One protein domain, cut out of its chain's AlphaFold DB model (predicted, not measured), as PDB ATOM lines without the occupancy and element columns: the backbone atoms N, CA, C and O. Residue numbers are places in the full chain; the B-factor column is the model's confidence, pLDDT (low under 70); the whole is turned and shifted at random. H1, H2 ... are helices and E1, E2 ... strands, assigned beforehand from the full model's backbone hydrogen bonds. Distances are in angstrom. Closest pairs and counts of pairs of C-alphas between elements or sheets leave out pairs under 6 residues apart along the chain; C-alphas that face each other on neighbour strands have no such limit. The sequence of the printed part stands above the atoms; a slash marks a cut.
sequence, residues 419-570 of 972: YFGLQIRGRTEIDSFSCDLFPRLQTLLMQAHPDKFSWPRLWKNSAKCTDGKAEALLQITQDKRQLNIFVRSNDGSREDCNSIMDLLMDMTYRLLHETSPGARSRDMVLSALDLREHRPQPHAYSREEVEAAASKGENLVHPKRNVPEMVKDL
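This is residues 419 to 570 of the 972 residues of the protein "Death domain-containing protein" of Branchiostoma floridae (UniProt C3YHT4). A twisted sheet of seven strands has one face covered by two helices, long H2 over E4 and E5 and shorter H1 nearer the E2 edge. Beyond E6, H4, H5 and the long link between them make a small extension, while little H3 is on the opposite face, beside E1. The printed part has 152 residues, with five named helices and seven named strands in the order E1 H1 E2 E3 E4 E5 H2 E6 H3 E7 H4 H5. The sheet, E2 E3 E4 E5 E1 E6 E7, is antiparallel and the class is mixed. The whole is compact, with a radius of gyration of the C-alphas of 15.5 A and spans of 41 by 40 by 25 A.

E1, residues 419 to 426, is an inner strand between E5, residues 482 to 489, with N 422 and O 485 at 2.9 A, and E6, residues 521 to 526, with N 423 and O 524 at 2.9 A. E2, residues 454 to 459, E3, residues 462 to 466, E4, residues 470 to 476, and E5 form a meander, each strand the antiparallel neighbour of the one before. Its three hairpins have N 457 and O 464 at 2.9 A, N 463 and O 474 at 2.9 A, and N 471 and O 488 at 2.8 A. E7, residues 540 to 542, is the edge strand beside E6, with N 525 and O 541 at 2.8 A. These N and O pairs are within hydrogen-bond range. H1, residues 437 to 447, and H2, residues 494 to 515, are on the same face of the sheet, two layers, at heights over the sheet of 8.9 A and 8.0 A. H1 and H2 touch, H2 with residues 507 to 515 alone, at a steep tilt of 55 degrees, opposite ways; the closest C-alphas, of Leu 437 and Thr 515, are 5.9 A apart. E5, H2 and E6 form a split strand-helix-strand unit, two strands running the same way with E1 between them, and its crossover is right-handed. H3, residues 528 to 532, is on the opposite face. H4, residues 543 to 552, is on the same face as H2 and touches H5, residues 567 to 570, with closest C-alphas Ala 550 and Val 567 at 5.9 A. In H1, H2, H3 and H4 every O i to N i+4 pair is within hydrogen-bond range; H5 is too short for such a pair.

E1 begins at C-alpha 419 (189.176, 210.435, 196.831) and is 23.5 A long. H1 is 15.2 A, E2 16.1 A, E4 20.4 A, E5 23.6 A and E6 15.7 A. H2 is 31.0 A, from C-alpha 494 (180.740, 208.336, 196.488). H4 is 14.5 A, and H5 ends at C-alpha 570 (189.803, 203.034, 192.849).

The C-alphas farthest apart, of His 449 and Asn 562, are 43.4 A apart. The printed part has no cut. The link H4 to H5 is long, residues 553 to 566. Residues 517 to 518, 543 to 544 and 546 to 553 have pLDDT under 70; the mean of the printed part is 83.3.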
ATOM      1  N   TYR A 419     188.408 209.849 197.931       90.38
ATOM      2  CA  TYR A 419     189.176 210.435 196.831       90.38
ATOM      3  C   TYR A 419     189.127 209.500 195.637       90.38
ATOM      4  O   TYR A 419     189.356 208.301 195.790       90.38
ATOM      5  N   PHE A 420     188.920 210.075 194.462       90.81
ATOM      6  CA  PHE A 420     189.026 209.395 193.179       90.81
ATOM      7  C   PHE A 420     189.843 210.257 192.227       90.81
ATOM      8  O   PHE A 420     189.885 211.485 192.354       90.81
ATOM      9  N   GLY A 421     190.497 209.626 191.257       90.56
ATOM     10  CA  GLY A 421     191.267 210.366 190.273       90.56
ATOM     11  C   GLY A 421     191.365 209.655 188.937       90.56
ATOM     12  O   GLY A 421     191.634 208.455 188.867       90.56
ATOM     13  N   LEU A 422     191.182 210.441 187.886       89.62
ATOM     14  CA  LEU A 422     191.391 210.065 186.499       89.62
ATOM     15  C   LEU A 422     192.639 210.782 185.983       89.62
ATOM     16  O   LEU A 422     192.857 211.962 186.260       89.62
ATOM     17  N   GLN A 423     193.445 210.082 185.196       92.88
ATOM     18  CA  GLN A 423     194.555 210.665 184.455       92.88
ATOM     19  C   GLN A 423     194.413 210.328 182.973       92.88
ATOM     20  O   GLN A 423     194.506 209.169 182.578       92.88
ATOM     21  N   ILE A 424     194.250 211.364 182.156       89.00
ATOM     22  CA  ILE A 424     194.251 211.281 180.698       89.00
ATOM     23  C   ILE A 424     195.671 211.620 180.241       89.00
ATOM     24  O   ILE A 424     196.160 212.727 180.487       89.00
ATOM     25  N   ARG A 425     196.363 210.674 179.600       87.75
ATOM     26  CA  ARG A 425     197.758 210.853 179.158       87.75
ATOM     27  C   ARG A 425     197.964 210.499 177.689       87.75
ATOM     28  O   ARG A 425     197.304 209.602 177.172       87.75
ATOM     29  N   GLY A 426     198.909 211.171 177.033       80.50
ATOM     30  CA  GLY A 426     199.347 210.834 175.678       80.50
ATOM     31  C   GLY A 426     199.940 209.421 175.610       80.50
ATOM     32  O   GLY A 426     200.704 209.027 176.496       80.50
ATOM     33  N   ARG A 427     199.594 208.647 174.573       81.75
ATOM     34  CA  ARG A 427     200.048 207.252 174.413       81.75
ATOM     35  C   ARG A 427     201.539 207.145 174.104       81.75
ATOM     36  O   ARG A 427     202.206 206.260 174.633       81.75
ATOM     37  N   THR A 428     202.053 208.024 173.248       80.00
ATOM     38  CA  THR A 428     203.445 208.016 172.767       80.00
ATOM     39  C   THR A 428     204.160 209.332 173.078       80.00
ATOM     40  O   THR A 428     203.558 210.287 173.570       80.00
ATOM     41  N   GLU A 429     205.467 209.404 172.814       80.50
ATOM     42  CA  GLU A 429     206.279 210.610 173.041       80.50
ATOM     43  C   GLU A 429     205.952 211.789 172.107       80.50
ATOM     44  O   GLU A 429     206.250 212.930 172.458       80.50
ATOM     45  N   ILE A 430     205.273 211.537 170.979       82.06
ATOM     46  CA  ILE A 430     204.780 212.591 170.078       82.06
ATOM     47  C   ILE A 430     203.385 213.111 170.450       82.06
ATOM     48  O   ILE A 430     203.033 214.214 170.031       82.06
ATOM     49  N   ASP A 431     202.611 212.359 171.242       84.12
ATOM     50  CA  ASP A 431     201.262 212.750 171.655       84.12
ATOM     51  C   ASP A 431     201.324 213.799 172.779       84.12
ATOM     52  O   ASP A 431     201.848 213.547 173.871       84.12
ATOM     53  N   SER A 432     200.751 214.970 172.501       84.31
ATOM     54  CA  SER A 432     200.514 216.079 173.430       84.31
ATOM     55  C   SER A 432     199.151 216.701 173.154       84.31
ATOM     56  O   SER A 432     198.644 216.594 172.044       84.31
ATOM     57  N   PHE A 433     198.581 217.403 174.122       84.50
ATOM     58  CA  PHE A 433     197.365 218.183 173.945       84.50
ATOM     59  C   PHE A 433     197.674 219.593 173.427       84.50
ATOM     60  O   PHE A 433     198.733 220.166 173.711       84.50
ATOM     61  N   SER A 434     196.722 220.169 172.693       81.50
ATOM     62  CA  SER A 434     196.804 221.539 172.189       81.50
ATOM     63  C   SER A 434     196.995 222.553 173.321       81.50
ATOM     64  O   SER A 434     196.569 222.354 174.463       81.50
ATOM     65  N   CYS A 435     197.623 223.688 173.000       78.25
ATOM     66  CA  CYS A 435     197.812 224.785 173.943       78.25
ATOM     67  C   CYS A 435     196.513 225.363 174.505       78.25
ATOM     68  O   CYS A 435     196.558 225.938 175.590       78.25
ATOM     69  N   ASP A 436     195.397 225.161 173.809       76.12
ATOM     70  CA  ASP A 436     194.116 225.781 174.136       76.12
ATOM     71  C   ASP A 436     193.180 224.853 174.917       76.12
ATOM     72  O   ASP A 436     192.165 225.327 175.422       76.12
ATOM     73  N   LEU A 437     193.514 223.558 175.055       85.19
ATOM     74  CA  LEU A 437     192.683 222.580 175.771       85.19
ATOM     75  C   LEU A 437     192.363 223.065 177.190       85.19
ATOM     76  O   LEU A 437     191.198 223.187 177.562       85.19
ATOM     77  N   PHE A 438     193.402 223.354 177.976       93.00
ATOM     78  CA  PHE A 438     193.230 223.721 179.378       93.00
ATOM     79  C   PHE A 438     192.647 225.134 179.558       93.00
ATOM     80  O   PHE A 438     191.659 225.245 180.279       93.00
ATOM     81  N   PRO A 439     193.113 226.185 178.847       89.94
ATOM     82  CA  PRO A 439     192.469 227.497 178.895       89.94
ATOM     83  C   PRO A 439     190.975 227.472 178.538       89.94
ATOM     84  O   PRO A 439     190.172 228.087 179.237       89.94
ATOM     85  N   ARG A 440     190.568 226.722 177.502       89.81
ATOM     86  CA  ARG A 440     189.145 226.590 177.137       89.81
ATOM     87  C   ARG A 440     188.360 225.763 178.158       89.81
ATOM     88  O   ARG A 440     187.199 226.080 178.404       89.81
ATOM     89  N   LEU A 441     188.975 224.757 178.788       92.44
ATOM     90  CA  LEU A 441     188.360 223.996 179.884       92.44
ATOM     91  C   LEU A 441     188.117 224.891 181.102       92.44
ATOM     92  O   LEU A 441     187.036 224.855 181.680       92.44
ATOM     93  N   GLN A 442     189.069 225.762 181.435       94.00
ATOM     94  CA  GLN A 442     188.917 226.770 182.485       94.00
ATOM     95  C   GLN A 442     187.783 227.757 182.168       94.00
ATOM     96  O   GLN A 442     186.921 227.970 183.018       94.00
ATOM     97  N   THR A 443     187.700 228.276 180.937       91.75
ATOM     98  CA  THR A 443     186.556 229.101 180.503       91.75
ATOM     99  C   THR A 443     185.228 228.339 180.589       91.75
ATOM    100  O   THR A 443     184.230 228.907 181.028       91.75
ATOM    101  N   LEU A 444     185.190 227.053 180.218       90.56
ATOM    102  CA  LEU A 444     183.985 226.221 180.332       90.56
ATOM    103  C   LEU A 444     183.541 226.005 181.786       90.56
ATOM    104  O   LEU A 444     182.341 226.027 182.049       90.56
ATOM    105  N   LEU A 445     184.476 225.826 182.727       92.62
ATOM    106  CA  LEU A 445     184.157 225.755 184.159       92.62
ATOM    107  C   LEU A 445     183.501 227.056 184.639       92.62
ATOM    108  O   LEU A 445     182.527 227.003 185.383       92.62
ATOM    109  N   MET A 446     183.990 228.214 184.182       91.06
ATOM    110  CA  MET A 446     183.407 229.522 184.514       91.06
ATOM    111  C   MET A 446     182.028 229.755 183.880       91.06
ATOM    112  O   MET A 446     181.191 230.420 184.484       91.06
ATOM    113  N   GLN A 447     181.805 229.227 182.670       88.75
ATOM    114  CA  GLN A 447     180.544 229.319 181.920       88.75
ATOM    115  C   GLN A 447     179.455 228.348 182.415       88.75
ATOM    116  O   GLN A 447     178.313 228.439 181.959       88.75
ATOM    117  N   ALA A 448     179.780 227.404 183.301       83.19
ATOM    118  CA  ALA A 448     178.799 226.491 183.875       83.19
ATOM    119  C   ALA A 448     177.751 227.245 184.714       83.19
ATOM    120  O   ALA A 448     178.033 228.288 185.300       83.19
ATOM    121  N   HIS A 449     176.529 226.704 184.789       71.25
ATOM    122  CA  HIS A 449     175.475 227.303 185.611       71.25
ATOM    123  C   HIS A 449     175.909 227.348 187.091       71.25
ATOM    124  O   HIS A 449     176.512 226.369 187.542       71.25
ATOM    125  N   PRO A 450     175.576 228.402 187.865       73.06
ATOM    126  CA  PRO A 450     175.941 228.491 189.284       73.06
ATOM    127  C   PRO A 450     175.495 227.288 190.131       73.06
ATOM    128  O   PRO A 450     176.196 226.908 191.064       73.06
ATOM    129  N   ASP A 451     174.387 226.636 189.759       73.06
ATOM    130  CA  ASP A 451     173.891 225.416 190.422       73.06
ATOM    131  C   ASP A 451     174.752 224.165 190.150       73.06
ATOM    132  O   ASP A 451     174.574 223.142 190.804       73.06
ATOM    133  N   LYS A 452     175.649 224.211 189.153       75.69
ATOM    134  CA  LYS A 452     176.593 223.128 188.829       75.69
ATOM    135  C   LYS A 452     177.958 223.350 189.465       75.69
ATOM    136  O   LYS A 452     178.546 222.403 189.969       75.69
ATOM    137  N   PHE A 453     178.466 224.581 189.424       82.56
ATOM    138  CA  PHE A 453     179.724 224.951 190.066       82.56
ATOM    139  C   PHE A 453     179.607 226.311 190.749       82.56
ATOM    140  O   PHE A 453     179.289 227.323 190.121       82.56
ATOM    141  N   SER A 454     179.994 226.349 192.020       81.69
ATOM    142  CA  SER A 454     180.412 227.591 192.668       81.69
ATOM    143  C   SER A 454     181.694 228.133 192.015       81.69
ATOM    144  O   SER A 454     182.470 227.371 191.432       81.69
ATOM    145  N   TRP A 455     181.897 229.454 192.101       83.25
ATOM    146  CA  TRP A 455     182.929 230.211 191.371       83.25
ATOM    147  C   TRP A 455     184.301 229.503 191.325       83.25
ATOM    148  O   TRP A 455     184.994 229.444 192.349       83.25
ATOM    149  N   PRO A 456     184.718 228.980 190.152       91.06
ATOM    150  CA  PRO A 456     185.971 228.248 190.023       91.06
ATOM    151  C   PRO A 456     187.194 229.122 190.307       91.06
ATOM    152  O   PRO A 456     187.272 230.271 189.873       91.06
ATOM    153  N   ARG A 457     188.195 228.549 190.981       91.75
ATOM    154  CA  ARG A 457     189.513 229.174 191.164       91.75
ATOM    155  C   ARG A 457     190.464 228.672 190.090       91.75
ATOM    156  O   ARG A 457     190.571 227.461 189.888       91.75
ATOM    157  N   LEU A 458     191.140 229.589 189.407       94.44
ATOM    158  CA  LEU A 458     191.954 229.295 188.231       94.44
ATOM    159  C   LEU A 458     193.405 229.729 188.438       94.44
ATOM    160  O   LEU A 458     193.673 230.808 188.953       94.44
ATOM    161  N   TRP A 459     194.323 228.894 187.967       94.75
ATOM    162  CA  TRP A 459     195.764 229.128 187.911       94.75
ATOM    163  C   TRP A 459     196.290 228.680 186.548       94.75
ATOM    164  O   TRP A 459     195.614 227.960 185.812       94.75
ATOM    165  N   LYS A 460     197.525 229.038 186.214       91.31
ATOM    166  CA  LYS A 460     198.139 228.752 184.908       91.31
ATOM    167  C   LYS A 460     198.036 227.293 184.439       91.31
ATOM    168  O   LYS A 460     197.793 227.039 183.264       91.31
ATOM    169  N   ASN A 461     198.244 226.340 185.350       93.81
ATOM    170  CA  ASN A 461     198.234 224.900 185.060       93.81
ATOM    171  C   ASN A 461     197.249 224.120 185.956       93.81
ATOM    172  O   ASN A 461     197.348 222.897 186.075       93.81
ATOM    173  N   SER A 462     196.345 224.805 186.666       95.88
ATOM    174  CA  SER A 462     195.421 224.172 187.618       95.88
ATOM    175  C   SER A 462     194.077 224.900 187.700       95.88
ATOM    176  O   SER A 462     193.996 226.103 187.470       95.88
ATOM    177  N   ALA A 463     193.014 224.180 188.046       96.19
ATOM    178  CA  ALA A 463     191.690 224.748 188.283       96.19
ATOM    179  C   ALA A 463     190.960 223.964 189.376       96.19
ATOM    180  O   ALA A 463     190.971 222.735 189.350       96.19
ATOM    181  N   LYS A 464     190.312 224.659 190.313       95.12
ATOM    182  CA  LYS A 464     189.496 224.057 191.374       95.12
ATOM    183  C   LYS A 464     188.043 224.505 191.236       95.12
ATOM    184  O   LYS A 464     187.785 225.704 191.144       95.12
ATOM    185  N   CYS A 465     187.106 223.564 191.281       93.75
ATOM    186  CA  CYS A 465     185.666 223.824 191.324       93.75
ATOM    187  C   CYS A 465     184.979 222.939 192.378       93.75
ATOM    188  O   CYS A 465     185.564 221.982 192.890       93.75
ATOM    189  N   THR A 466     183.746 223.284 192.745       90.44
ATOM    190  CA  THR A 466     182.903 222.471 193.632       90.44
ATOM    191  C   THR A 466     181.431 222.761 193.374       90.44
ATOM    192  O   THR A 466     181.055 223.919 193.162       90.44
ATOM    193  N   ASP A 467     180.617 221.709 193.401       87.12
ATOM    194  CA  ASP A 467     179.150 221.735 193.318       87.12
ATOM    195  C   ASP A 467     178.477 221.952 194.694       87.12
ATOM    196  O   ASP A 467     177.256 221.902 194.821       87.12
ATOM    197  N   GLY A 468     179.276 222.185 195.743       85.81
ATOM    198  CA  GLY A 468     178.830 222.325 197.130       85.81
ATOM    199  C   GLY A 468     178.820 221.020 197.933       85.81
ATOM    200  O   GLY A 468     178.766 221.084 199.162       85.81
ATOM    201  N   LYS A 469     178.929 219.854 197.284       87.56
ATOM    202  CA  LYS A 469     178.980 218.532 197.936       87.56
ATOM    203  C   LYS A 469     180.349 217.865 197.787       87.56
ATOM    204  O   LYS A 469     180.920 217.367 198.761       87.56
ATOM    205  N   ALA A 470     180.894 217.902 196.575       90.44
ATOM    206  CA  ALA A 470     182.209 217.402 196.218       90.44
ATOM    207  C   ALA A 470     183.102 218.540 195.700       90.44
ATOM    208  O   ALA A 470     182.652 219.496 195.065       90.44
ATOM    209  N   GLU A 471     184.400 218.449 195.971       93.12
ATOM    210  CA  GLU A 471     185.417 219.322 195.390       93.12
ATOM    211  C   GLU A 471     186.172 218.582 194.288       93.12
ATOM    212  O   GLU A 471     186.519 217.408 194.440       93.12
ATOM    213  N   ALA A 472     186.509 219.295 193.216       94.69
ATOM    214  CA  ALA A 472     187.358 218.791 192.151       94.69
ATOM    215  C   ALA A 472     188.557 219.712 191.897       94.69
ATOM    216  O   ALA A 472     188.456 220.939 191.972       94.69
ATOM    217  N   LEU A 473     189.691 219.099 191.562       95.38
ATOM    218  CA  LEU A 473     190.919 219.760 191.131       95.38
ATOM    219  C   LEU A 473     191.348 219.174 189.784       95.38
ATOM    220  O   LEU A 473     191.504 217.964 189.643       95.38
ATOM    221  N   LEU A 474     191.586 220.039 188.807       96.69
ATOM    222  CA  LEU A 474     192.101 219.686 187.491       96.69
ATOM    223  C   LEU A 474     193.521 220.237 187.350       96.69
ATOM    224  O   LEU A 474     193.763 221.394 187.699       96.69
ATOM    225  N   GLN A 475     194.453 219.439 186.827       95.50
ATOM    226  CA  GLN A 475     195.849 219.849 186.622       95.50
ATOM    227  C   GLN A 475     196.416 219.320 185.305       95.50
ATOM    228  O   GLN A 475     196.370 218.115 185.056       95.50
ATOM    229  N   ILE A 476     197.017 220.199 184.500       94.69
ATOM    230  CA  ILE A 476     197.723 219.833 183.263       94.69
ATOM    231  C   ILE A 476     199.242 219.947 183.447       94.69
ATOM    232  O   ILE A 476     199.736 220.846 184.126       94.69
ATOM    233  N   THR A 477     200.015 219.048 182.839       92.25
ATOM    234  CA  THR A 477     201.482 219.139 182.852       92.25
ATOM    235  C   THR A 477     202.001 220.227 181.908       92.25
ATOM    236  O   THR A 477     201.403 220.528 180.877       92.25
ATOM    237  N   GLN A 478     203.177 220.795 182.207       85.94
ATOM    238  CA  GLN A 478     203.793 221.851 181.381       85.94
ATOM    239  C   GLN A 478     204.149 221.405 179.949       85.94
ATOM    240  O   GLN A 478     204.272 222.242 179.054       85.94
ATOM    241  N   ASP A 479     204.359 220.103 179.728       82.69
ATOM    242  CA  ASP A 479     204.552 219.515 178.396       82.69
ATOM    243  C   ASP A 479     203.225 219.198 177.682       82.69
ATOM    244  O   ASP A 479     203.244 218.835 176.509       82.69
ATOM    245  N   LYS A 480     202.090 219.385 178.371       87.69
ATOM    246  CA  LYS A 480     200.716 219.149 177.906       87.69
ATOM    247  C   LYS A 480     200.449 217.697 177.520       87.69
ATOM    248  O   LYS A 480     199.569 217.434 176.715       87.69
ATOM    249  N   ARG A 481     201.200 216.740 178.071       88.88
ATOM    250  CA  ARG A 481     201.044 215.306 177.762       88.88
ATOM    251  C   ARG A 481     200.171 214.554 178.764       88.88
ATOM    252  O   ARG A 481     199.889 213.377 178.554       88.88
ATOM    253  N   GLN A 482     199.752 215.212 179.842       93.56
ATOM    254  CA  GLN A 482     198.971 214.620 180.919       93.56
ATOM    255  C   GLN A 482     198.017 215.658 181.526       93.56
ATOM    256  O   GLN A 482     198.428 216.773 181.850       93.56
ATOM    257  N   LEU A 483     196.759 215.260 181.709       94.75
ATOM    258  CA  LEU A 483     195.713 215.986 182.420       94.75
ATOM    259  C   LEU A 483     195.173 215.071 183.525       94.75
ATOM    260  O   LEU A 483     194.705 213.969 183.244       94.75
ATOM    261  N   ASN A 484     195.263 215.515 184.775       95.50
ATOM    262  CA  ASN A 484     194.679 214.828 185.923       95.50
ATOM    263  C   ASN A 484     193.378 215.527 186.330       95.50
ATOM    264  O   ASN A 484     193.327 216.758 186.362       95.50
ATOM    265  N   ILE A 485     192.370 214.739 186.693       94.94
ATOM    266  CA  ILE A 485     191.133 215.184 187.334       94.94
ATOM    267  C   ILE A 485     191.044 214.439 188.664       94.94
ATOM    268  O   ILE A 485     190.952 213.212 188.689       94.94
ATOM    269  N   PHE A 486     191.099 215.177 189.765       94.50
ATOM    270  CA  PHE A 486     190.946 214.665 191.122       94.50
ATOM    271  C   PHE A 486     189.594 215.104 191.660       94.50
ATOM    272  O   PHE A 486     189.213 216.261 191.488       94.50
ATOM    273  N   VAL A 487     188.896 214.210 192.348       93.44
ATOM    274  CA  VAL A 487     187.599 214.484 192.965       93.44
ATOM    275  C   VAL A 487     187.604 213.952 194.392       93.44
ATOM    276  O   VAL A 487     188.123 212.863 194.648       93.44
ATOM    277  N   ARG A 488     187.025 214.716 195.322       92.50
ATOM    278  CA  ARG A 488     186.814 214.297 196.709       92.50
ATOM    279  C   ARG A 488     185.474 214.768 197.255       92.50
ATOM    280  O   ARG A 488     185.038 215.873 196.941       92.50
ATOM    281  N   SER A 489     184.869 213.980 198.136       90.19
ATOM    282  CA  SER A 489     183.743 214.418 198.969       90.19
ATOM    283  C   SER A 489     184.214 214.580 200.415       90.19
ATOM    284  O   SER A 489     185.070 213.832 200.895       90.19
ATOM    285  N   ASN A 490     183.650 215.560 201.119       78.81
ATOM    286  CA  ASN A 490     184.030 215.869 202.501       78.81
ATOM    287  C   ASN A 490     183.331 214.968 203.537       78.81
ATOM    288  O   ASN A 490     183.854 214.770 204.638       78.81
ATOM    289  N   ASP A 491     182.170 214.419 203.177       79.12
ATOM    290  CA  ASP A 491     181.312 213.561 204.000       79.12
ATOM    291  C   ASP A 491     181.526 212.050 203.772       79.12
ATOM    292  O   ASP A 491     181.119 211.244 204.610       79.12
ATOM    293  N   GLY A 492     182.216 211.668 202.694       78.69
ATOM    294  CA  GLY A 492     182.464 210.279 202.293       78.69
ATOM    295  C   GLY A 492     181.507 209.739 201.217       78.69
ATOM    296  O   GLY A 492     181.654 208.582 200.816       78.69
ATOM    297  N   SER A 493     180.558 210.555 200.745       82.19
ATOM    298  CA  SER A 493     179.646 210.257 199.634       82.19
ATOM    299  C   SER A 493     180.399 209.939 198.337       82.19
ATOM    300  O   SER A 493     181.204 210.729 197.836       82.19
ATOM    301  N   ARG A 494     180.132 208.764 197.760       83.12
ATOM    302  CA  ARG A 494     180.740 208.336 196.488       83.12
ATOM    303  C   ARG A 494     179.920 208.817 195.301       83.12
ATOM    304  O   ARG A 494     180.465 209.119 194.248       83.12
ATOM    305  N   GLU A 495     178.616 208.904 195.493       80.19
ATOM    306  CA  GLU A 495     177.605 209.301 194.529       80.19
ATOM    307  C   GLU A 495     177.807 210.762 194.094       80.19
ATOM    308  O   GLU A 495     177.707 211.074 192.904       80.19
ATOM    309  N   ASP A 496     178.200 211.639 195.020       83.12
ATOM    310  CA  ASP A 496     178.553 213.024 194.692       83.12
ATOM    311  C   ASP A 496     179.904 213.105 193.952       83.12
ATOM    312  O   ASP A 496     180.042 213.867 192.996       83.12
ATOM    313  N   CYS A 497     180.873 212.238 194.287       82.88
ATOM    314  CA  CYS A 497     182.110 212.100 193.503       82.88
ATOM    315  C   CYS A 497     181.866 211.582 192.075       82.88
ATOM    316  O   CYS A 497     182.508 212.069 191.145       82.88
ATOM    317  N   ASN A 498     180.947 210.628 191.885       79.38
ATOM    318  CA  ASN A 498     180.538 210.158 190.556       79.38
ATOM    319  C   ASN A 498     179.964 211.327 189.738       79.38
ATOM    320  O   ASN A 498     180.436 211.612 188.641       79.38
ATOM    321  N   SER A 499     178.994 212.041 190.319       81.12
ATOM    322  CA  SER A 499     178.223 213.095 189.644       81.12
ATOM    323  C   SER A 499     179.105 214.224 189.103       81.12
ATOM    324  O   SER A 499     178.967 214.627 187.945       81.12
ATOM    325  N   ILE A 500     180.050 214.714 189.915       86.31
ATOM    326  CA  ILE A 500     180.979 215.766 189.489       86.31
ATOM    327  C   ILE A 500     182.054 215.235 188.522       86.31
ATOM    328  O   ILE A 500     182.432 215.947 187.590       86.31
ATOM    329  N   MET A 501     182.516 213.985 188.680       85.69
ATOM    330  CA  MET A 501     183.484 213.375 187.758       85.69
ATOM    331  C   MET A 501     182.890 213.219 186.353       85.69
ATOM    332  O   MET A 501     183.535 213.615 185.385       85.69
ATOM    333  N   ASP A 502     181.663 212.706 186.228       78.69
ATOM    334  CA  ASP A 502     181.004 212.491 184.932       78.69
ATOM    335  C   ASP A 502     180.818 213.805 184.156       78.69
ATOM    336  O   ASP A 502     181.111 213.873 182.957       78.69
ATOM    337  N   LEU A 503     180.422 214.881 184.847       81.94
ATOM    338  CA  LEU A 503     180.322 216.223 184.263       81.94
ATOM    339  C   LEU A 503     181.685 216.736 183.766       81.94
ATOM    340  O   LEU A 503     181.787 217.254 182.651       81.94
ATOM    341  N   LEU A 504     182.741 216.579 184.569       86.69
ATOM    342  CA  LEU A 504     184.091 217.019 184.213       86.69
ATOM    343  C   LEU A 504     184.694 216.192 183.073       86.69
ATOM    344  O   LEU A 504     185.363 216.759 182.205       86.69
ATOM    345  N   MET A 505     184.434 214.883 183.030       80.00
ATOM    346  CA  MET A 505     184.814 214.025 181.906       80.00
ATOM    347  C   MET A 505     184.122 214.478 180.618       80.00
ATOM    348  O   MET A 505     184.809 214.711 179.626       80.00
ATOM    349  N   ASP A 506     182.800 214.671 180.619       75.94
ATOM    350  CA  ASP A 506     182.053 215.109 179.430       75.94
ATOM    351  C   ASP A 506     182.573 216.446 178.866       75.94
ATOM    352  O   ASP A 506     182.814 216.568 177.661       75.94
ATOM    353  N   MET A 507     182.844 217.425 179.737       81.69
ATOM    354  CA  MET A 507     183.474 218.694 179.350       81.69
ATOM    355  C   MET A 507     184.886 218.493 178.776       81.69
ATOM    356  O   MET A 507     185.252 219.135 177.788       81.69
ATOM    357  N   THR A 508     185.669 217.591 179.375       85.31
ATOM    358  CA  THR A 508     187.068 217.339 179.001       85.31
ATOM    359  C   THR A 508     187.191 216.604 177.670       85.31
ATOM    360  O   THR A 508     187.907 217.089 176.798       85.31
ATOM    361  N   TYR A 509     186.487 215.484 177.458       77.81
ATOM    362  CA  TYR A 509     186.573 214.725 176.198       77.81
ATOM    363  C   TYR A 509     185.999 215.514 175.014       77.81
ATOM    364  O   TYR A 509     186.580 215.479 173.928       77.81
ATOM    365  N   ARG A 510     184.935 216.310 175.219       74.69
ATOM    366  CA  ARG A 510     184.420 217.227 174.186       74.69
ATOM    367  C   ARG A 510     185.503 218.210 173.727       74.69
ATOM    368  O   ARG A 510     185.762 218.324 172.531       74.69
ATOM    369  N   LEU A 511     186.185 218.874 174.664       77.62
ATOM    370  CA  LEU A 511     187.284 219.787 174.328       77.62
ATOM    371  C   LEU A 511     188.532 219.076 173.796       77.62
ATOM    372  O   LEU A 511     189.234 219.648 172.960       77.62
ATOM    373  N   LEU A 512     188.831 217.862 174.260       77.00
ATOM    374  CA  LEU A 512     189.952 217.064 173.767       77.00
ATOM    375  C   LEU A 512     189.767 216.768 172.275       77.00
ATOM    376  O   LEU A 512     190.679 217.026 171.492       77.00
ATOM    377  N   HIS A 513     188.567 216.337 171.883       70.00
ATOM    378  CA  HIS A 513     188.210 216.111 170.488       70.00
ATOM    379  C   HIS A 513     188.227 217.409 169.659       70.00
ATOM    380  O   HIS A 513     188.797 217.431 168.574       70.00
ATOM    381  N   GLU A 514     187.672 218.515 170.175       70.50
ATOM    382  CA  GLU A 514     187.676 219.809 169.468       70.50
ATOM    383  C   GLU A 514     189.086 220.390 169.246       70.50
ATOM    384  O   GLU A 514     189.361 220.977 168.200       70.50
ATOM    385  N   THR A 515     189.969 220.289 170.245       71.56
ATOM    386  CA  THR A 515     191.265 220.995 170.248       71.56
ATOM    387  C   THR A 515     192.441 220.132 169.812       71.56
ATOM    388  O   THR A 515     193.421 220.672 169.300       71.56
ATOM    389  N   SER A 516     192.368 218.822 170.057       74.44
ATOM    390  CA  SER A 516     193.484 217.872 169.965       74.44
ATOM    391  C   SER A 516     193.101 216.549 169.256       74.44
ATOM    392  O   SER A 516     193.487 215.486 169.742       74.44
ATOM    393  N   PRO A 517     192.354 216.556 168.130       68.31
ATOM    394  CA  PRO A 517     191.793 215.339 167.517       68.31
ATOM    395  C   PRO A 517     192.840 214.311 167.037       68.31
ATOM    396  O   PRO A 517     192.555 213.108 166.990       68.31
ATOM    397  N   GLY A 518     194.058 214.762 166.721       68.31
ATOM    398  CA  GLY A 518     195.192 213.905 166.362       68.31
ATOM    399  C   GLY A 518     195.975 213.358 167.565       68.31
ATOM    400  O   GLY A 518     196.811 212.469 167.404       68.31
ATOM    401  N   ALA A 519     195.723 213.851 168.784       74.06
ATOM    402  CA  ALA A 519     196.387 213.358 169.989       74.06
ATOM    403  C   ALA A 519     195.817 211.999 170.407       74.06
ATOM    404  O   ALA A 519     194.629 211.870 170.699       74.06
ATOM    405  N   ARG A 520     196.673 210.981 170.516       75.38
ATOM    406  CA  ARG A 520     196.259 209.671 171.031       75.38
ATOM    407  C   ARG A 520     196.350 209.670 172.556       75.38
ATOM    408  O   ARG A 520     197.443 209.771 173.113       75.38
ATOM    409  N   SER A 521     195.212 209.529 173.225       76.81
ATOM    410  CA  SER A 521     195.055 209.482 174.685       76.81
ATOM    411  C   SER A 521     194.928 208.041 175.216       76.81
ATOM    412  O   SER A 521     194.630 207.096 174.475       76.81
ATOM    413  N   ARG A 522     195.165 207.853 176.518       75.81
ATOM    414  CA  ARG A 522     194.729 206.684 177.297       75.81
ATOM    415  C   ARG A 522     194.358 207.113 178.713       75.81
ATOM    416  O   ARG A 522     195.077 207.906 179.326       75.81
ATOM    417  N   ASP A 523     193.284 206.519 179.216       79.25
ATOM    418  CA  ASP A 523     192.790 206.712 180.574       79.25
ATOM    419  C   ASP A 523     193.552 205.838 181.570       79.25
ATOM    420  O   ASP A 523     193.825 204.660 181.320       79.25
ATOM    421  N   MET A 524     193.853 206.414 182.727       82.81
ATOM    422  CA  MET A 524     194.508 205.756 183.848       82.81
ATOM    423  C   MET A 524     193.756 206.078 185.142       82.81
ATOM    424  O   MET A 524     193.313 207.211 185.344       82.81
ATOM    425  N   VAL A 525     193.648 205.098 186.033       87.31
ATOM    426  CA  VAL A 525     192.999 205.228 187.344       87.31
ATOM    427  C   VAL A 525     194.063 205.553 188.388       87.31
ATOM    428  O   VAL A 525     195.072 204.855 188.490       87.31
ATOM    429  N   LEU A 526     193.869 206.617 189.160       91.44
ATOM    430  CA  LEU A 526     194.850 207.063 190.148       91.44
ATOM    431  C   LEU A 526     194.708 206.328 191.486       91.44
ATOM    432  O   LEU A 526     193.605 206.010 191.922       91.44
ATOM    433  N   SER A 527     195.844 206.093 192.145       92.62
ATOM    434  CA  SER A 527     195.923 205.484 193.477       92.62
ATOM    435  C   SER A 527     195.170 206.314 194.517       92.62
ATOM    436  O   SER A 527     195.562 207.439 194.836       92.62
ATOM    437  N   ALA A 528     194.110 205.744 195.091       87.94
ATOM    438  CA  ALA A 528     193.338 206.376 196.155       87.94
ATOM    439  C   ALA A 528     194.189 206.600 197.416       87.94
ATOM    440  O   ALA A 528     193.988 207.584 198.129       87.94
ATOM    441  N   LEU A 529     195.172 205.729 197.675       88.44
ATOM    442  CA  LEU A 529     196.145 205.889 198.756       88.44
ATOM    443  C   LEU A 529     197.010 207.146 198.571       88.44
ATOM    444  O   LEU A 529     197.093 207.974 199.480       88.44
ATOM    445  N   ASP A 530     197.626 207.315 197.399       91.44
ATOM    446  CA  ASP A 530     198.471 208.482 197.123       91.44
ATOM    447  C   ASP A 530     197.656 209.789 197.067       91.44
ATOM    448  O   ASP A 530     198.165 210.841 197.461       91.44
ATOM    449  N   LEU A 531     196.388 209.735 196.635       90.94
ATOM    450  CA  LEU A 531     195.472 210.883 196.658       90.94
ATOM    451  C   LEU A 531     195.071 211.290 198.081       90.94
ATOM    452  O   LEU A 531     195.126 212.476 198.402       90.94
ATOM    453  N   ARG A 532     194.742 210.332 198.961       87.88
ATOM    454  CA  ARG A 532     194.475 210.595 200.391       87.88
ATOM    455  C   ARG A 532     195.685 211.237 201.078       87.88
ATOM    456  O   ARG A 532     195.531 212.164 201.870       87.88
ATOM    457  N   GLU A 533     196.895 210.805 200.727       88.38
ATOM    458  CA  GLU A 533     198.156 211.401 201.196       88.38
ATOM    459  C   GLU A 533     198.560 212.698 200.466       88.38
ATOM    460  O   GLU A 533     199.608 213.261 200.782       88.38
ATOM    461  N   HIS A 534     197.760 213.179 199.506       87.25
ATOM    462  CA  HIS A 534     198.012 214.387 198.709       87.25
ATOM    463  C   HIS A 534     199.412 214.396 198.062       87.25
ATOM    464  O   HIS A 534     200.105 215.415 198.011       87.25
ATOM    465  N   ARG A 535     199.859 213.235 197.564       86.69
ATOM    466  CA  ARG A 535     201.153 213.106 196.886       86.69
ATOM    467  C   ARG A 535     201.148 213.924 195.585       86.69
ATOM    468  O   ARG A 535     200.210 213.795 194.802       86.69
ATOM    469  N   PRO A 536     202.219 214.682 195.271       79.94
ATOM    470  CA  PRO A 536     202.268 215.529 194.072       79.94
ATOM    471  C   PRO A 536     202.344 214.737 192.753       79.94
ATOM    472  O   PRO A 536     202.164 215.303 191.679       79.94
ATOM    473  N   GLN A 537     202.652 213.438 192.814       85.44
ATOM    474  CA  GLN A 537     202.689 212.530 191.667       85.44
ATOM    475  C   GLN A 537     202.100 211.170 192.073       85.44
ATOM    476  O   GLN A 537     202.868 210.245 192.363       85.44
ATOM    477  N   PRO A 538     200.760 211.046 192.147       91.00
ATOM    478  CA  PRO A 538     200.115 209.792 192.512       91.00
ATOM    479  C   PRO A 538     200.394 208.710 191.467       91.00
ATOM    480  O   PRO A 538     200.529 208.994 190.270       91.00
ATOM    481  N   HIS A 539     200.487 207.457 191.907       92.69
ATOM    482  CA  HIS A 539     200.568 206.334 190.981       92.69
ATOM    483  C   HIS A 539     199.291 206.193 190.133       92.69
ATOM    484  O   HIS A 539     198.199 206.569 190.561       92.69
ATOM    485  N   ALA A 540     199.445 205.660 188.919       90.12
ATOM    486  CA  ALA A 540     198.404 205.574 187.903       90.12
ATOM    487  C   ALA A 540     198.366 204.154 187.316       90.12
ATOM    488  O   ALA A 540     199.273 203.765 186.574       90.12
ATOM    489  N   TYR A 541     197.320 203.409 187.661       84.25
ATOM    490  CA  TYR A 541     197.012 202.068 187.166       84.25
ATOM    491  C   TYR A 541     196.338 202.140 185.801       84.25
ATOM    492  O   TYR A 541     195.588 203.081 185.522       84.25
ATOM    493  N   SER A 542     196.562 201.150 184.942       78.31
ATOM    494  CA  SER A 542     195.748 201.035 183.735       78.31
ATOM    495  C   SER A 542     194.341 200.544 184.075       78.31
ATOM    496  O   SER A 542     194.149 199.775 185.020       78.31
ATOM    497  N   ARG A 543     193.342 200.990 183.309       66.31
ATOM    498  CA  ARG A 543     191.941 200.586 183.497       66.31
ATOM    499  C   ARG A 543     191.789 199.061 183.474       66.31
ATOM    500  O   ARG A 543     191.080 198.501 184.300       66.31
ATOM    501  N   GLU A 544     192.520 198.401 182.586       63.66
ATOM    502  CA  GLU A 544     192.506 196.959 182.366       63.66
ATOM    503  C   GLU A 544     193.056 196.176 183.572       63.66
ATOM    504  O   GLU A 544     192.513 195.129 183.914       63.66
ATOM    505  N   GLU A 545     194.083 196.687 184.264       70.06
ATOM    506  CA  GLU A 545     194.588 196.096 185.516       70.06
ATOM    507  C   GLU A 545     193.550 196.199 186.643       70.06
ATOM    508  O   GLU A 545     193.319 195.230 187.371       70.06
ATOM    509  N   VAL A 546     192.893 197.357 186.769       68.12
ATOM    510  CA  VAL A 546     191.868 197.604 187.796       68.12
ATOM    511  C   VAL A 546     190.616 196.764 187.542       68.12
ATOM    512  O   VAL A 546     190.096 196.144 188.467       68.12
ATOM    513  N   GLU A 547     190.146 196.689 186.297       61.12
ATOM    514  CA  GLU A 547     188.984 195.883 185.906       61.12
ATOM    515  C   GLU A 547     189.274 194.373 186.010       61.12
ATOM    516  O   GLU A 547     188.418 193.614 186.474       61.12
ATOM    517  N   ALA A 548     190.496 193.926 185.695       62.69
ATOM    518  CA  ALA A 548     190.914 192.543 185.924       62.69
ATOM    519  C   ALA A 548     190.909 192.180 187.418       62.69
ATOM    520  O   ALA A 548     190.368 191.135 187.784       62.69
ATOM    521  N   ALA A 549     191.443 193.042 188.290       63.09
ATOM    522  CA  ALA A 549     191.388 192.839 189.737       63.09
ATOM    523  C   ALA A 549     189.937 192.866 190.266       63.09
ATOM    524  O   ALA A 549     189.545 191.969 191.015       63.09
ATOM    525  N   ALA A 550     189.101 193.801 189.784       57.88
ATOM    526  CA  ALA A 550     187.667 193.861 190.097       57.88
ATOM    527  C   ALA A 550     186.958 192.535 189.780       57.88
ATOM    528  O   ALA A 550     186.220 192.011 190.612       57.88
ATOM    529  N   SER A 551     187.212 191.978 188.590       49.19
ATOM    530  CA  SER A 551     186.558 190.758 188.095       49.19
ATOM    531  C   SER A 551     186.850 189.509 188.935       49.19
ATOM    532  O   SER A 551     186.063 188.563 188.928       49.19
ATOM    533  N   LYS A 552     187.959 189.521 189.680       57.56
ATOM    534  CA  LYS A 552     188.388 188.442 190.575       57.56
ATOM    535  C   LYS A 552     188.061 188.701 192.051       57.56
ATOM    536  O   LYS A 552     188.283 187.821 192.875       57.56
ATOM    537  N   GLY A 553     187.581 189.900 192.397       57.19
ATOM    538  CA  GLY A 553     187.463 190.344 193.790       57.19
ATOM    539  C   GLY A 553     188.815 190.575 194.483       57.19
ATOM    540  O   GLY A 553     188.876 190.595 195.710       57.19
ATOM    541  N   GLU A 554     189.896 190.731 193.716       74.06
ATOM    542  CA  GLU A 554     191.258 190.925 194.225       74.06
ATOM    543  C   GLU A 554     191.540 192.411 194.511       74.06
ATOM    544  O   GLU A 554     190.983 193.311 193.880       74.06
ATOM    545  N   ASN A 555     192.453 192.681 195.448       77.38
ATOM    546  CA  ASN A 555     193.028 194.015 195.639       77.38
ATOM    547  C   ASN A 555     194.212 194.207 194.680       77.38
ATOM    548  O   ASN A 555     194.979 193.271 194.448       77.38
ATOM    549  N   LEU A 556     194.422 195.429 194.186       82.75
ATOM    550  CA  LEU A 556     195.669 195.771 193.493       82.75
ATOM    551  C   LEU A 556     196.785 195.997 194.514       82.75
ATOM    552  O   LEU A 556     196.526 196.468 195.615       82.75
ATOM    553  N   VAL A 557     198.035 195.697 194.163       83.00
ATOM    554  CA  VAL A 557     199.193 195.996 195.020       83.00
ATOM    555  C   VAL A 557     199.932 197.201 194.456       83.00
ATOM    556  O   VAL A 557     200.418 197.156 193.327       83.00
ATOM    557  N   HIS A 558     200.052 198.267 195.247       87.94
ATOM    558  CA  HIS A 558     200.695 199.506 194.827       87.94
ATOM    559  C   HIS A 558     202.182 199.277 194.487       87.94
ATOM    560  O   HIS A 558     202.986 199.105 195.412       87.94
ATOM    561  N   PRO A 559     202.624 199.372 193.213       83.88
ATOM    562  CA  PRO A 559     203.915 198.826 192.777       83.88
ATOM    563  C   PRO A 559     205.142 199.400 193.495       83.88
ATOM    564  O   PRO A 559     206.104 198.684 193.749       83.88
ATOM    565  N   LYS A 560     205.116 200.689 193.868       85.50
ATOM    566  CA  LYS A 560     206.231 201.340 194.592       85.50
ATOM    567  C   LYS A 560     206.214 201.140 196.114       85.50
ATOM    568  O   LYS A 560     207.190 201.480 196.769       85.50
ATOM    569  N   ARG A 561     205.084 200.705 196.683       82.94
ATOM    570  CA  ARG A 561     204.826 200.705 198.139       82.94
ATOM    571  C   ARG A 561     204.585 199.303 198.693       82.94
ATOM    572  O   ARG A 561     204.737 199.105 199.889       82.94
ATOM    573  N   ASN A 562     204.224 198.354 197.826       85.00
ATOM    574  CA  ASN A 562     203.850 196.986 198.169       85.00
ATOM    575  C   ASN A 562     202.685 196.904 199.181       85.00
ATOM    576  O   ASN A 562     202.653 196.028 200.040       85.00
ATOM    577  N   VAL A 563     201.742 197.851 199.089       86.50
ATOM    578  CA  VAL A 563     200.541 197.951 199.938       86.50
ATOM    579  C   VAL A 563     199.310 197.612 199.090       86.50
ATOM    580  O   VAL A 563     199.225 198.118 197.970       86.50
ATOM    581  N   PRO A 564     198.362 196.789 199.575       83.44
ATOM    582  CA  PRO A 564     197.126 196.513 198.853       83.44
ATOM    583  C   PRO A 564     196.181 197.728 198.847       83.44
ATOM    584  O   PRO A 564     195.912 198.326 199.888       83.44
ATOM    585  N   GLU A 565     195.630 198.047 197.681       82.88
ATOM    586  CA  GLU A 565     194.556 199.014 197.467       82.88
ATOM    587  C   GLU A 565     193.280 198.285 197.036       82.88
ATOM    588  O   GLU A 565     193.284 197.459 196.118       82.88
ATOM    589  N   MET A 566     192.166 198.591 197.705       78.38
ATOM    590  CA  MET A 566     190.883 197.978 197.376       78.38
ATOM    591  C   MET A 566     190.356 198.538 196.060       78.38
ATOM    592  O   MET A 566     190.191 199.746 195.924       78.38
ATOM    593  N   VAL A 567     190.000 197.671 195.114       74.75
ATOM    594  CA  VAL A 567     189.515 198.102 193.791       74.75
ATOM    595  C   VAL A 567     188.244 198.955 193.881       74.75
ATOM    596  O   VAL A 567     188.064 199.880 193.092       74.75
ATOM    597  N   LYS A 568     187.413 198.740 194.909       70.31
ATOM    598  CA  LYS A 568     186.261 199.604 195.216       70.31
ATOM    599  C   LYS A 568     186.653 201.060 195.513       70.31
ATOM    600  O   LYS A 568     185.874 201.956 195.220       70.31
ATOM    601  N   ASP A 569     187.825 201.306 196.094       75.25
ATOM    602  CA  ASP A 569     188.321 202.649 196.415       75.25
ATOM    603  C   ASP A 569     188.942 203.326 195.176       75.25
ATOM    604  O   ASP A 569     189.107 204.538 195.171       75.25
ATOM    605  N   LEU A 570     189.243 202.557 194.119       73.62
ATOM    606  CA  LEU A 570     189.803 203.034 192.849       73.62
ATOM    607  C   LEU A 570     188.720 203.261 191.778       73.62
ATOM    608  O   LEU A 570     188.775 204.236 191.031       73.62
TER     609      LEU A 570